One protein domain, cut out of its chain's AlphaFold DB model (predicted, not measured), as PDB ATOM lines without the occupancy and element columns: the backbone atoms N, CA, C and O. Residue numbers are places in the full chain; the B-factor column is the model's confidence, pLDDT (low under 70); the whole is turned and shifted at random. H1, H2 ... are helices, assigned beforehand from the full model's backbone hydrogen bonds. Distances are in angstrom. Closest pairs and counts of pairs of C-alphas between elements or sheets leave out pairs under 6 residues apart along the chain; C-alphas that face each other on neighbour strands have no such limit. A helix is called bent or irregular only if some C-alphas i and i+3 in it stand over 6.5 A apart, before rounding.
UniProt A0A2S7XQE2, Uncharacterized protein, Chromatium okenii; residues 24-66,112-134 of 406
ATOM      1  N   THR A  24     -47.431  17.638  37.242       82.50
ATOM      2  CA  THR A  24     -48.417  18.140  38.203       82.50
ATOM      3  C   THR A  24     -48.096  19.577  38.614       82.50
ATOM      4  O   THR A  24     -46.977  20.047  38.423       82.50
ATOM      5  N   ILE A  25     -49.059  20.278  39.224       79.12
ATOM      6  CA  ILE A  25     -48.798  21.600  39.826       79.12
ATOM      7  C   ILE A  25     -47.706  21.493  40.902       79.12
ATOM      8  O   ILE A  25     -46.835  22.349  40.986       79.12
ATOM      9  N   THR A  26     -47.705  20.405  41.669       82.50
ATOM     10  CA  THR A  26     -46.673  20.075  42.657       82.50
ATOM     11  C   THR A  26     -45.279  20.002  42.028       82.50
ATOM     12  O   THR A  26     -44.320  20.514  42.594       82.50
ATOM     13  N   ASP A  27     -45.167  19.385  40.846       86.00
ATOM     14  CA  ASP A  27     -43.906  19.298  40.101       86.00
ATOM     15  C   ASP A  27     -43.430  20.663  39.620       86.00
ATOM     16  O   ASP A  27     -42.237  20.938  39.674       86.00
ATOM     17  N   LEU A  28     -44.354  21.521  39.191       83.31
ATOM     18  CA  LEU A  28     -44.026  22.875  38.766       83.31
ATOM     19  C   LEU A  28     -43.513  23.724  39.935       83.31
ATOM     20  O   LEU A  28     -42.500  24.400  39.802       83.31
ATOM     21  N   ILE A  29     -44.173  23.641  41.093       79.12
ATOM     22  CA  ILE A  29     -43.770  24.373  42.301       79.12
ATOM     23  C   ILE A  29     -42.373  23.940  42.759       79.12
ATOM     24  O   ILE A  29     -41.536  24.794  43.047       79.12
ATOM     25  N   ASP A  30     -42.109  22.632  42.810       83.62
ATOM     26  CA  ASP A  30     -40.793  22.129  43.214       83.62
ATOM     27  C   ASP A  30     -39.713  22.449  42.171       83.62
ATOM     28  O   ASP A  30     -38.571  22.720  42.535       83.62
ATOM     29  N   PHE A  31     -40.057  22.433  40.881       86.88
ATOM     30  CA  PHE A  31     -39.135  22.808  39.810       86.88
ATOM     31  C   PHE A  31     -38.667  24.259  39.945       86.88
ATOM     32  O   PHE A  31     -37.462  24.505  39.962       86.88
ATOM     33  N   GLU A  32     -39.603  25.195  40.110       81.31
ATOM     34  CA  GLU A  32     -39.299  26.614  40.337       81.31
ATOM     35  C   GLU A  32     -38.481  26.823  41.614       81.31
ATOM     36  O   GLU A  32     -37.518  27.581  41.616       81.31
ATOM     37  N   TYR A  33     -38.812  26.101  42.688       83.00
ATOM     38  CA  TYR A  33     -38.050  26.157  43.934       83.00
ATOM     39  C   TYR A  33     -36.570  25.802  43.730       83.00
ATOM     40  O   TYR A  33     -35.691  26.524  44.204       83.00
ATOM     41  N   TYR A  34     -36.275  24.720  43.003       86.62
ATOM     42  CA  TYR A  34     -34.885  24.353  42.723       86.62
ATOM     43  C   TYR A  34     -34.195  25.339  41.778       86.62
ATOM     44  O   TYR A  34     -33.011  25.609  41.967       86.62
ATOM     45  N   LEU A  35     -34.917  25.882  40.794       86.50
ATOM     46  CA  LEU A  35     -34.376  26.870  39.864       86.50
ATOM     47  C   LEU A  35     -33.991  28.167  40.588       86.50
ATOM     48  O   LEU A  35     -32.869  28.643  40.430       86.50
ATOM     49  N   GLU A  36     -34.872  28.689  41.443       79.81
ATOM     50  CA  GLU A  36     -34.600  29.891  42.239       79.81
ATOM     51  C   GLU A  36     -33.480  29.650  43.261       79.81
ATOM     52  O   GLU A  36     -32.606  30.501  43.429       79.81
ATOM     53  N   SER A  37     -33.427  28.460  43.872       83.06
ATOM     54  CA  SER A  37     -32.316  28.074  44.749       83.06
ATOM     55  C   SER A  37     -30.971  28.071  44.015       83.06
ATOM     56  O   SER A  37     -29.976  28.535  44.571       83.06
ATOM     57  N   ASP A  38     -30.913  27.545  42.789       88.38
ATOM     58  CA  ASP A  38     -29.682  27.518  41.995       88.38
ATOM     59  C   ASP A  38     -29.300  28.928  41.506       88.38
ATOM     60  O   ASP A  38     -28.123  29.297  41.530       88.38
ATOM     61  N   GLU A  39     -30.278  29.751  41.112       83.88
ATOM     62  CA  GLU A  39     -30.051  31.158  40.766       83.88
ATOM     63  C   GLU A  39     -29.501  31.964  41.941       83.88
ATOM     64  O   GLU A  39     -28.580  32.764  41.757       83.88
ATOM     65  N   GLN A  40     -30.039  31.769  43.144       83.06
ATOM     66  CA  GLN A  40     -29.562  32.453  44.339       83.06
ATOM     67  C   GLN A  40     -28.094  32.106  44.621       83.06
ATOM     68  O   GLN A  40     -27.280  33.011  44.813       83.06
ATOM     69  N   ILE A  41     -27.726  30.822  44.535       86.25
ATOM     70  CA  ILE A  41     -26.331  30.376  44.670       86.25
ATOM     71  C   ILE A  41     -25.439  31.055  43.625       86.25
ATOM     72  O   ILE A  41     -24.333  31.478  43.944       86.25
ATOM     73  N   LEU A  42     -25.904  31.201  42.381       87.50
ATOM     74  CA  LEU A  42     -25.143  31.885  41.330       87.50
ATOM     75  C   LEU A  42     -24.980  33.388  41.580       87.50
ATOM     76  O   LEU A  42     -23.947  33.945  41.203       87.50
ATOM     77  N   ARG A  43     -25.976  34.044  42.188       84.38
ATOM     78  CA  ARG A  43     -25.904  35.465  42.570       84.38
ATOM     79  C   ARG A  43     -24.911  35.684  43.707       84.38
ATOM     80  O   ARG A  43     -24.137  36.633  43.653       84.38
ATOM     81  N   GLU A  44     -24.921  34.806  44.705       89.25
ATOM     82  CA  GLU A  44     -24.032  34.886  45.869       89.25
ATOM     83  C   GLU A  44     -22.605  34.414  45.543       89.25
ATOM     84  O   GLU A  44     -21.626  34.983  46.022       89.25
ATOM     85  N   GLN A  45     -22.473  33.383  44.705       92.94
ATOM     86  CA  GLN A  45     -21.210  32.731  44.365       92.94
ATOM     87  C   GLN A  45     -21.139  32.411  42.861       92.94
ATOM     88  O   GLN A  45     -21.336  31.264  42.447       92.94
ATOM     89  N   PRO A  46     -20.754  33.376  42.005       89.38
ATOM     90  CA  PRO A  46     -20.660  33.151  40.559       89.38
ATOM     91  C   PRO A  46     -19.730  31.988  40.159       89.38
ATOM     92  O   PRO A  46     -19.936  31.341  39.128       89.38
ATOM     93  N   ALA A  47     -18.726  31.678  40.989       89.06
ATOM     94  CA  ALA A  47     -17.811  30.551  40.796       89.06
ATOM     95  C   ALA A  47     -18.502  29.172  40.874       89.06
ATOM     96  O   ALA A  47     -18.029  28.216  40.254       89.06
ATOM     97  N   ALA A  48     -19.653  29.071  41.552       88.75
ATOM     98  CA  ALA A  48     -20.433  27.838  41.671       88.75
ATOM     99  C   ALA A  48     -21.028  27.366  40.330       88.75
ATOM    100  O   ALA A  48     -21.413  26.203  40.204       88.75
ATOM    101  N   ARG A  49     -21.037  28.214  39.287       89.69
ATOM    102  CA  ARG A  49     -21.559  27.874  37.951       89.69
ATOM    103  C   ARG A  49     -20.970  26.586  37.379       89.69
ATOM    104  O   ARG A  49     -21.708  25.793  36.801       89.69
ATOM    105  N   LYS A  50     -19.660  26.359  37.537       89.81
ATOM    106  CA  LYS A  50     -19.015  25.127  37.045       89.81
ATOM    107  C   LYS A  50     -19.522  23.891  37.789       89.81
ATOM    108  O   LYS A  50     -19.769  22.873  37.154       89.81
ATOM    109  N   VAL A  51     -19.707  24.001  39.103       88.56
ATOM    110  CA  VAL A  51     -20.181  22.907  39.963       88.56
ATOM    111  C   VAL A  51     -21.637  22.564  39.647       88.56
ATOM    112  O   VAL A  51     -21.952  21.395  39.447       88.56
ATOM    113  N   LEU A  52     -22.510  23.567  39.510       88.81
ATOM    114  CA  LEU A  52     -23.917  23.360  39.139       88.81
ATOM    115  C   LEU A  52     -24.048  22.733  37.742       88.81
ATOM    116  O   LEU A  52     -24.762  21.748  37.575       88.81
ATOM    117  N   ALA A  53     -23.278  23.217  36.762       87.50
ATOM    118  CA  ALA A  53     -23.256  22.630  35.423       87.50
ATOM    119  C   ALA A  53     -22.737  21.181  35.424       87.50
ATOM    120  O   ALA A  53     -23.246  20.341  34.684       87.50
ATOM    121  N   GLN A  54     -21.738  20.866  36.255       87.75
ATOM    122  CA  GLN A  54     -21.245  19.498  36.426       87.75
ATOM    123  C   GLN A  54     -22.283  18.594  37.094       87.75
ATOM    124  O   GLN A  54     -22.472  17.476  36.621       87.75
ATOM    125  N   ARG A  55     -22.989  19.076  38.126       88.81
ATOM    126  CA  ARG A  55     -24.107  18.364  38.762       88.81
ATOM    127  C   ARG A  55     -25.188  18.041  37.739       88.81
ATOM    128  O   ARG A  55     -25.560  16.884  37.598       88.81
ATOM    129  N   ASP A  56     -25.666  19.038  37.000       86.75
ATOM    130  CA  ASP A  56     -26.752  18.843  36.035       86.75
ATOM    131  C   ASP A  56     -26.327  17.933  34.882       86.75
ATOM    132  O   ASP A  56     -27.109  17.094  34.439       86.75
ATOM    133  N   ARG A  57     -25.062  18.026  34.453       83.44
ATOM    134  CA  ARG A  57     -24.470  17.095  33.489       83.44
ATOM    135  C   ARG A  57     -24.394  15.672  34.040       83.44
ATOM    136  O   ARG A  57     -24.732  14.750  33.309       83.44
ATOM    137  N   ALA A  58     -23.950  15.478  35.280       84.12
ATOM    138  CA  ALA A  58     -23.893  14.160  35.909       84.12
ATOM    139  C   ALA A  58     -25.300  13.564  36.035       84.12
ATOM    140  O   ALA A  58     -25.533  12.465  35.548       84.12
ATOM    141  N   LEU A  59     -26.263  14.342  36.539       80.69
ATOM    142  CA  LEU A  59     -27.672  13.953  36.611       80.69
ATOM    143  C   LEU A  59     -28.248  13.609  35.235       80.69
ATOM    144  O   LEU A  59     -29.040  12.676  35.123       80.69
ATOM    145  N   TYR A  60     -27.866  14.341  34.188       77.62
ATOM    146  CA  TYR A  60     -28.255  14.016  32.822       77.62
ATOM    147  C   TYR A  60     -27.637  12.680  32.386       77.62
ATOM    148  O   TYR A  60     -28.358  11.758  32.032       77.62
ATOM    149  N   LEU A  61     -26.316  12.531  32.469       78.50
ATOM    150  CA  LEU A  61     -25.608  11.343  31.983       78.50
ATOM    151  C   LEU A  61     -25.965  10.063  32.756       78.50
ATOM    152  O   LEU A  61     -26.140   9.016  32.138       78.50
ATOM    153  N   GLU A  62     -26.120  10.141  34.079       73.25
ATOM    154  CA  GLU A  62     -26.526   9.013  34.933       73.25
ATOM    155  C   GLU A  62     -27.939   8.527  34.604       73.25
ATOM    156  O   GLU A  62     -28.219   7.330  34.639       73.25
ATOM    157  N   ASN A  63     -28.833   9.450  34.244       65.94
ATOM    158  CA  ASN A  63     -30.220   9.123  33.931       65.94
ATOM    159  C   ASN A  63     -30.481   8.918  32.422       65.94
ATOM    160  O   ASN A  63     -31.588   8.482  32.073       65.94
ATOM    161  N   PHE A  64     -29.492   9.190  31.547       63.12
ATOM    162  CA  PHE A  64     -29.552   9.102  30.071       63.12
ATOM    163  C   PHE A  64     -28.281   8.500  29.424       63.12
ATOM    164  O   PHE A  64     -27.642   9.149  28.594       63.12
ATOM    165  N   PRO A  65     -27.910   7.242  29.732       55.28
ATOM    166  CA  PRO A  65     -26.670   6.634  29.231       55.28
ATOM    167  C   PRO A  65     -26.635   6.376  27.711       55.28
ATOM    168  O   PRO A  65     -25.542   6.234  27.162       55.28
ATOM    169  N   ASP A  66     -27.795   6.339  27.040       51.34
ATOM    170  CA  ASP A  66     -27.930   6.103  25.588       51.34
ATOM    171  C   ASP A  66     -27.915   7.390  24.742       51.34
ATOM    172  O   ASP A  66     -27.838   7.320  23.517       51.34
ATOM    173  N   LYS A 112     -37.598  11.567  20.109       71.62
ATOM    174  CA  LYS A 112     -36.505  12.193  19.347       71.62
ATOM    175  C   LYS A 112     -35.811  13.285  20.187       71.62
ATOM    176  O   LYS A 112     -36.535  14.086  20.798       71.62
ATOM    177  N   PRO A 113     -34.467  13.366  20.186       74.50
ATOM    178  CA  PRO A 113     -33.717  14.431  20.849       74.50
ATOM    179  C   PRO A 113     -34.214  15.832  20.485       74.50
ATOM    180  O   PRO A 113     -34.764  16.057  19.405       74.50
ATOM    181  N   HIS A 114     -34.063  16.777  21.417       74.06
ATOM    182  CA  HIS A 114     -34.449  18.193  21.278       74.06
ATOM    183  C   HIS A 114     -35.930  18.483  20.967       74.06
ATOM    184  O   HIS A 114     -36.320  19.640  20.797       74.06
ATOM    185  N   THR A 115     -36.803  17.474  20.981       79.00
ATOM    186  CA  THR A 115     -38.252  17.702  20.910       79.00
ATOM    187  C   THR A 115     -38.799  18.273  22.226       79.00
ATOM    188  O   THR A 115     -38.197  18.084  23.287       79.00
ATOM    189  N   PRO A 116     -39.957  18.964  22.215       77.25
ATOM    190  CA  PRO A 116     -40.633  19.375  23.451       77.25
ATOM    191  C   PRO A 116     -40.879  18.201  24.410       77.25
ATOM    192  O   PRO A 116     -40.644  18.323  25.609       77.25
ATOM    193  N   ALA A 117     -41.250  17.031  23.879       74.56
ATOM    194  CA  ALA A 117     -41.440  15.809  24.662       74.56
ATOM    195  C   ALA A 117     -40.135  15.313  25.313       74.56
ATOM    196  O   ALA A 117     -40.130  14.924  26.484       74.56
ATOM    197  N   HIS A 118     -39.017  15.383  24.584       77.12
ATOM    198  CA  HIS A 118     -37.690  15.085  25.120       77.12
ATOM    199  C   HIS A 118     -37.330  16.042  26.259       77.12
ATOM    200  O   HIS A 118     -37.117  15.598  27.377       77.12
ATOM    201  N   ARG A 119     -37.394  17.361  26.032       80.88
ATOM    202  CA  ARG A 119     -37.094  18.373  27.064       80.88
ATOM    203  C   ARG A 119     -37.942  18.190  28.321       80.88
ATOM    204  O   ARG A 119     -37.417  18.160  29.429       80.88
ATOM    205  N   ARG A 120     -39.249  17.993  28.151       79.31
ATOM    206  CA  ARG A 120     -40.194  17.795  29.255       79.31
ATOM    207  C   ARG A 120     -39.892  16.541  30.076       79.31
ATOM    208  O   ARG A 120     -40.057  16.548  31.297       79.31
ATOM    209  N   SER A 121     -39.458  15.462  29.424       79.50
ATOM    210  CA  SER A 121     -39.075  14.222  30.106       79.50
ATOM    211  C   SER A 121     -37.682  14.303  30.745       79.50
ATOM    212  O   SER A 121     -37.520  13.782  31.851       79.50
ATOM    213  N   SER A 122     -36.727  15.018  30.136       82.56
ATOM    214  CA  SER A 122     -35.431  15.354  30.746       82.56
ATOM    215  C   SER A 122     -35.619  16.159  32.033       82.56
ATOM    216  O   SER A 122     -35.136  15.748  33.085       82.56
ATOM    217  N   LEU A 123     -36.390  17.252  31.975       87.25
ATOM    218  CA  LEU A 123     -36.652  18.133  33.119       87.25
ATOM    219  C   LEU A 123     -37.349  17.401  34.268       87.25
ATOM    220  O   LEU A 123     -36.987  17.571  35.428       87.25
ATOM    221  N   ARG A 124     -38.313  16.525  33.964       84.38
ATOM    222  CA  ARG A 124     -38.994  15.746  35.005       84.38
ATOM    223  C   ARG A 124     -38.046  14.783  35.715       84.38
ATOM    224  O   ARG A 124     -38.147  14.594  36.926       84.38
ATOM    225  N   ARG A 125     -37.158  14.125  34.971       84.00
ATOM    226  CA  ARG A 125     -36.172  13.209  35.557       84.00
ATOM    227  C   ARG A 125     -35.124  13.966  36.356       84.00
ATOM    228  O   ARG A 125     -34.812  13.518  37.450       84.00
ATOM    229  N   TRP A 126     -34.682  15.129  35.877       87.94
ATOM    230  CA  TRP A 126     -33.852  16.045  36.658       87.94
ATOM    231  C   TRP A 126     -34.537  16.417  37.980       87.94
ATOM    232  O   TRP A 126     -33.959  16.207  39.040       87.94
ATOM    233  N   LEU A 127     -35.810  16.831  37.942       89.25
ATOM    234  CA  LEU A 127     -36.589  17.148  39.143       89.25
ATOM    235  C   LEU A 127     -36.702  15.946  40.091       89.25
ATOM    236  O   LEU A 127     -36.558  16.079  41.304       89.25
ATOM    237  N   THR A 128     -36.952  14.759  39.539       87.69
ATOM    238  CA  THR A 128     -37.045  13.519  40.322       87.69
ATOM    239  C   THR A 128     -35.712  13.203  40.997       87.69
ATOM    240  O   THR A 128     -35.692  12.865  42.176       87.69
ATOM    241  N   ALA A 129     -34.596  13.360  40.284       86.06
ATOM    242  CA  ALA A 129     -33.273  13.144  40.842       86.06
ATOM    243  C   ALA A 129     -32.945  14.169  41.939       86.06
ATOM    244  O   ALA A 129     -32.476  13.774  43.000       86.06
ATOM    245  N   ARG A 130     -33.290  15.451  41.742       87.75
ATOM    246  CA  ARG A 130     -33.139  16.503  42.764       87.75
ATOM    247  C   ARG A 130     -33.919  16.173  44.039       87.75
ATOM    248  O   ARG A 130     -33.351  16.217  45.123       87.75
ATOM    249  N   ARG A 131     -35.178  15.737  43.910       86.62
ATOM    250  CA  ARG A 131     -35.985  15.276  45.055       86.62
ATOM    251  C   ARG A 131     -35.366  14.074  45.774       86.62
ATOM    252  O   ARG A 131     -35.449  14.004  46.992       86.62
ATOM    253  N   ASN A 132     -34.752  13.146  45.040       85.00
ATOM    254  CA  ASN A 132     -34.124  11.957  45.622       85.00
ATOM    255  C   ASN A 132     -32.800  12.261  46.339       85.00
ATOM    256  O   ASN A 132     -32.391  11.482  47.194       85.00
ATOM    257  N   THR A 133     -32.123  13.357  45.982       83.62
ATOM    258  CA  THR A 133     -30.902  13.815  46.667       83.62
ATOM    259  C   THR A 133     -31.182  14.618  47.937       83.62
ATOM    260  O   THR A 133     -30.258  14.860  48.709       83.62
ATOM    261  N   GLU A 134     -32.428  15.040  48.151       82.81
ATOM    262  CA  GLU A 134     -32.827  15.819  49.322       82.81
ATOM    263  C   GLU A 134     -32.890  14.933  50.578       82.81
ATOM    264  O   GLU A 134     -33.216  13.745  50.498       82.81
TER     265      GLU A 134
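What this domain is: This is residues 24 to 66 and 112 to 134 of the 406 residues of an uncharacterized protein of Chromatium okenii (UniProt A0A2S7XQE2). Two helices, H1 and H2, make a V-shaped helical hairpin, and a third helix, H3, crosses the mouth of the V, about perpendicular to both arms. The first part of H3, residues 116 to 121, sticks out with residue 115 before it. The printed part has 66 residues with three named helices, in the order H1, H2, H3, and no named strand; the class is all helix. It is only just compact, close to loose, with a radius of gyration of the C-alphas of 12.7 A and spans of 36 by 28 by 22 A.

Where its parts are: Find C-alpha 25 at (-48.798, 21.600, 39.826); from there H1, residues 25 to 44, runs 28.7 A. H2, residues 46 to 63, begins at C-alpha 46 at (-20.660, 33.151, 40.559) and runs 26.7 A; it is irregular, but only just, with C-alphas 47 and 50 6.7 A apart. H3, residues 116 to 133, runs 25.8 A to C-alpha 133 at (-30.902, 13.815, 46.667).

How they stand to each other: Look first at the hairpin: H1 touches H2 with residues 38 to 42 alone, closest at the C-alphas of Leu 42 and Ala 48, 6.2 A. They run opposite ways at a steep tilt of 37 degrees, only just steep. H3 touches H1 at 73 degrees, about perpendicular, with residues 124 to 127 alone; the closest C-alphas, of Phe 31 and Leu 127, are 6.2 A apart. H3 touches H2 at 75 degrees, about perpendicular, with residues 122 to 129 alone; the closest C-alphas, of Leu 59 and Trp 126, are 6.5 A apart. The helix packing is mostly crossed, with 0 of these 3 pairs at a shallow tilt. Every O i to N i+4 pair is within hydrogen-bond range in H1 and H3, and 12 of 14 are in H2.

The domain as a whole: The C-alphas farthest apart, of Glu 44 and Lys 112, are 37.1 A apart. The link from H1 to H2 is tight. The link from H2 to H3 is across the cut, where residues 67 to 111 are not printed and C-alphas 66 and 112 are 12.2 A apart. Mean pLDDT of the printed part is 82.3, with residues 63 to 66 under 70.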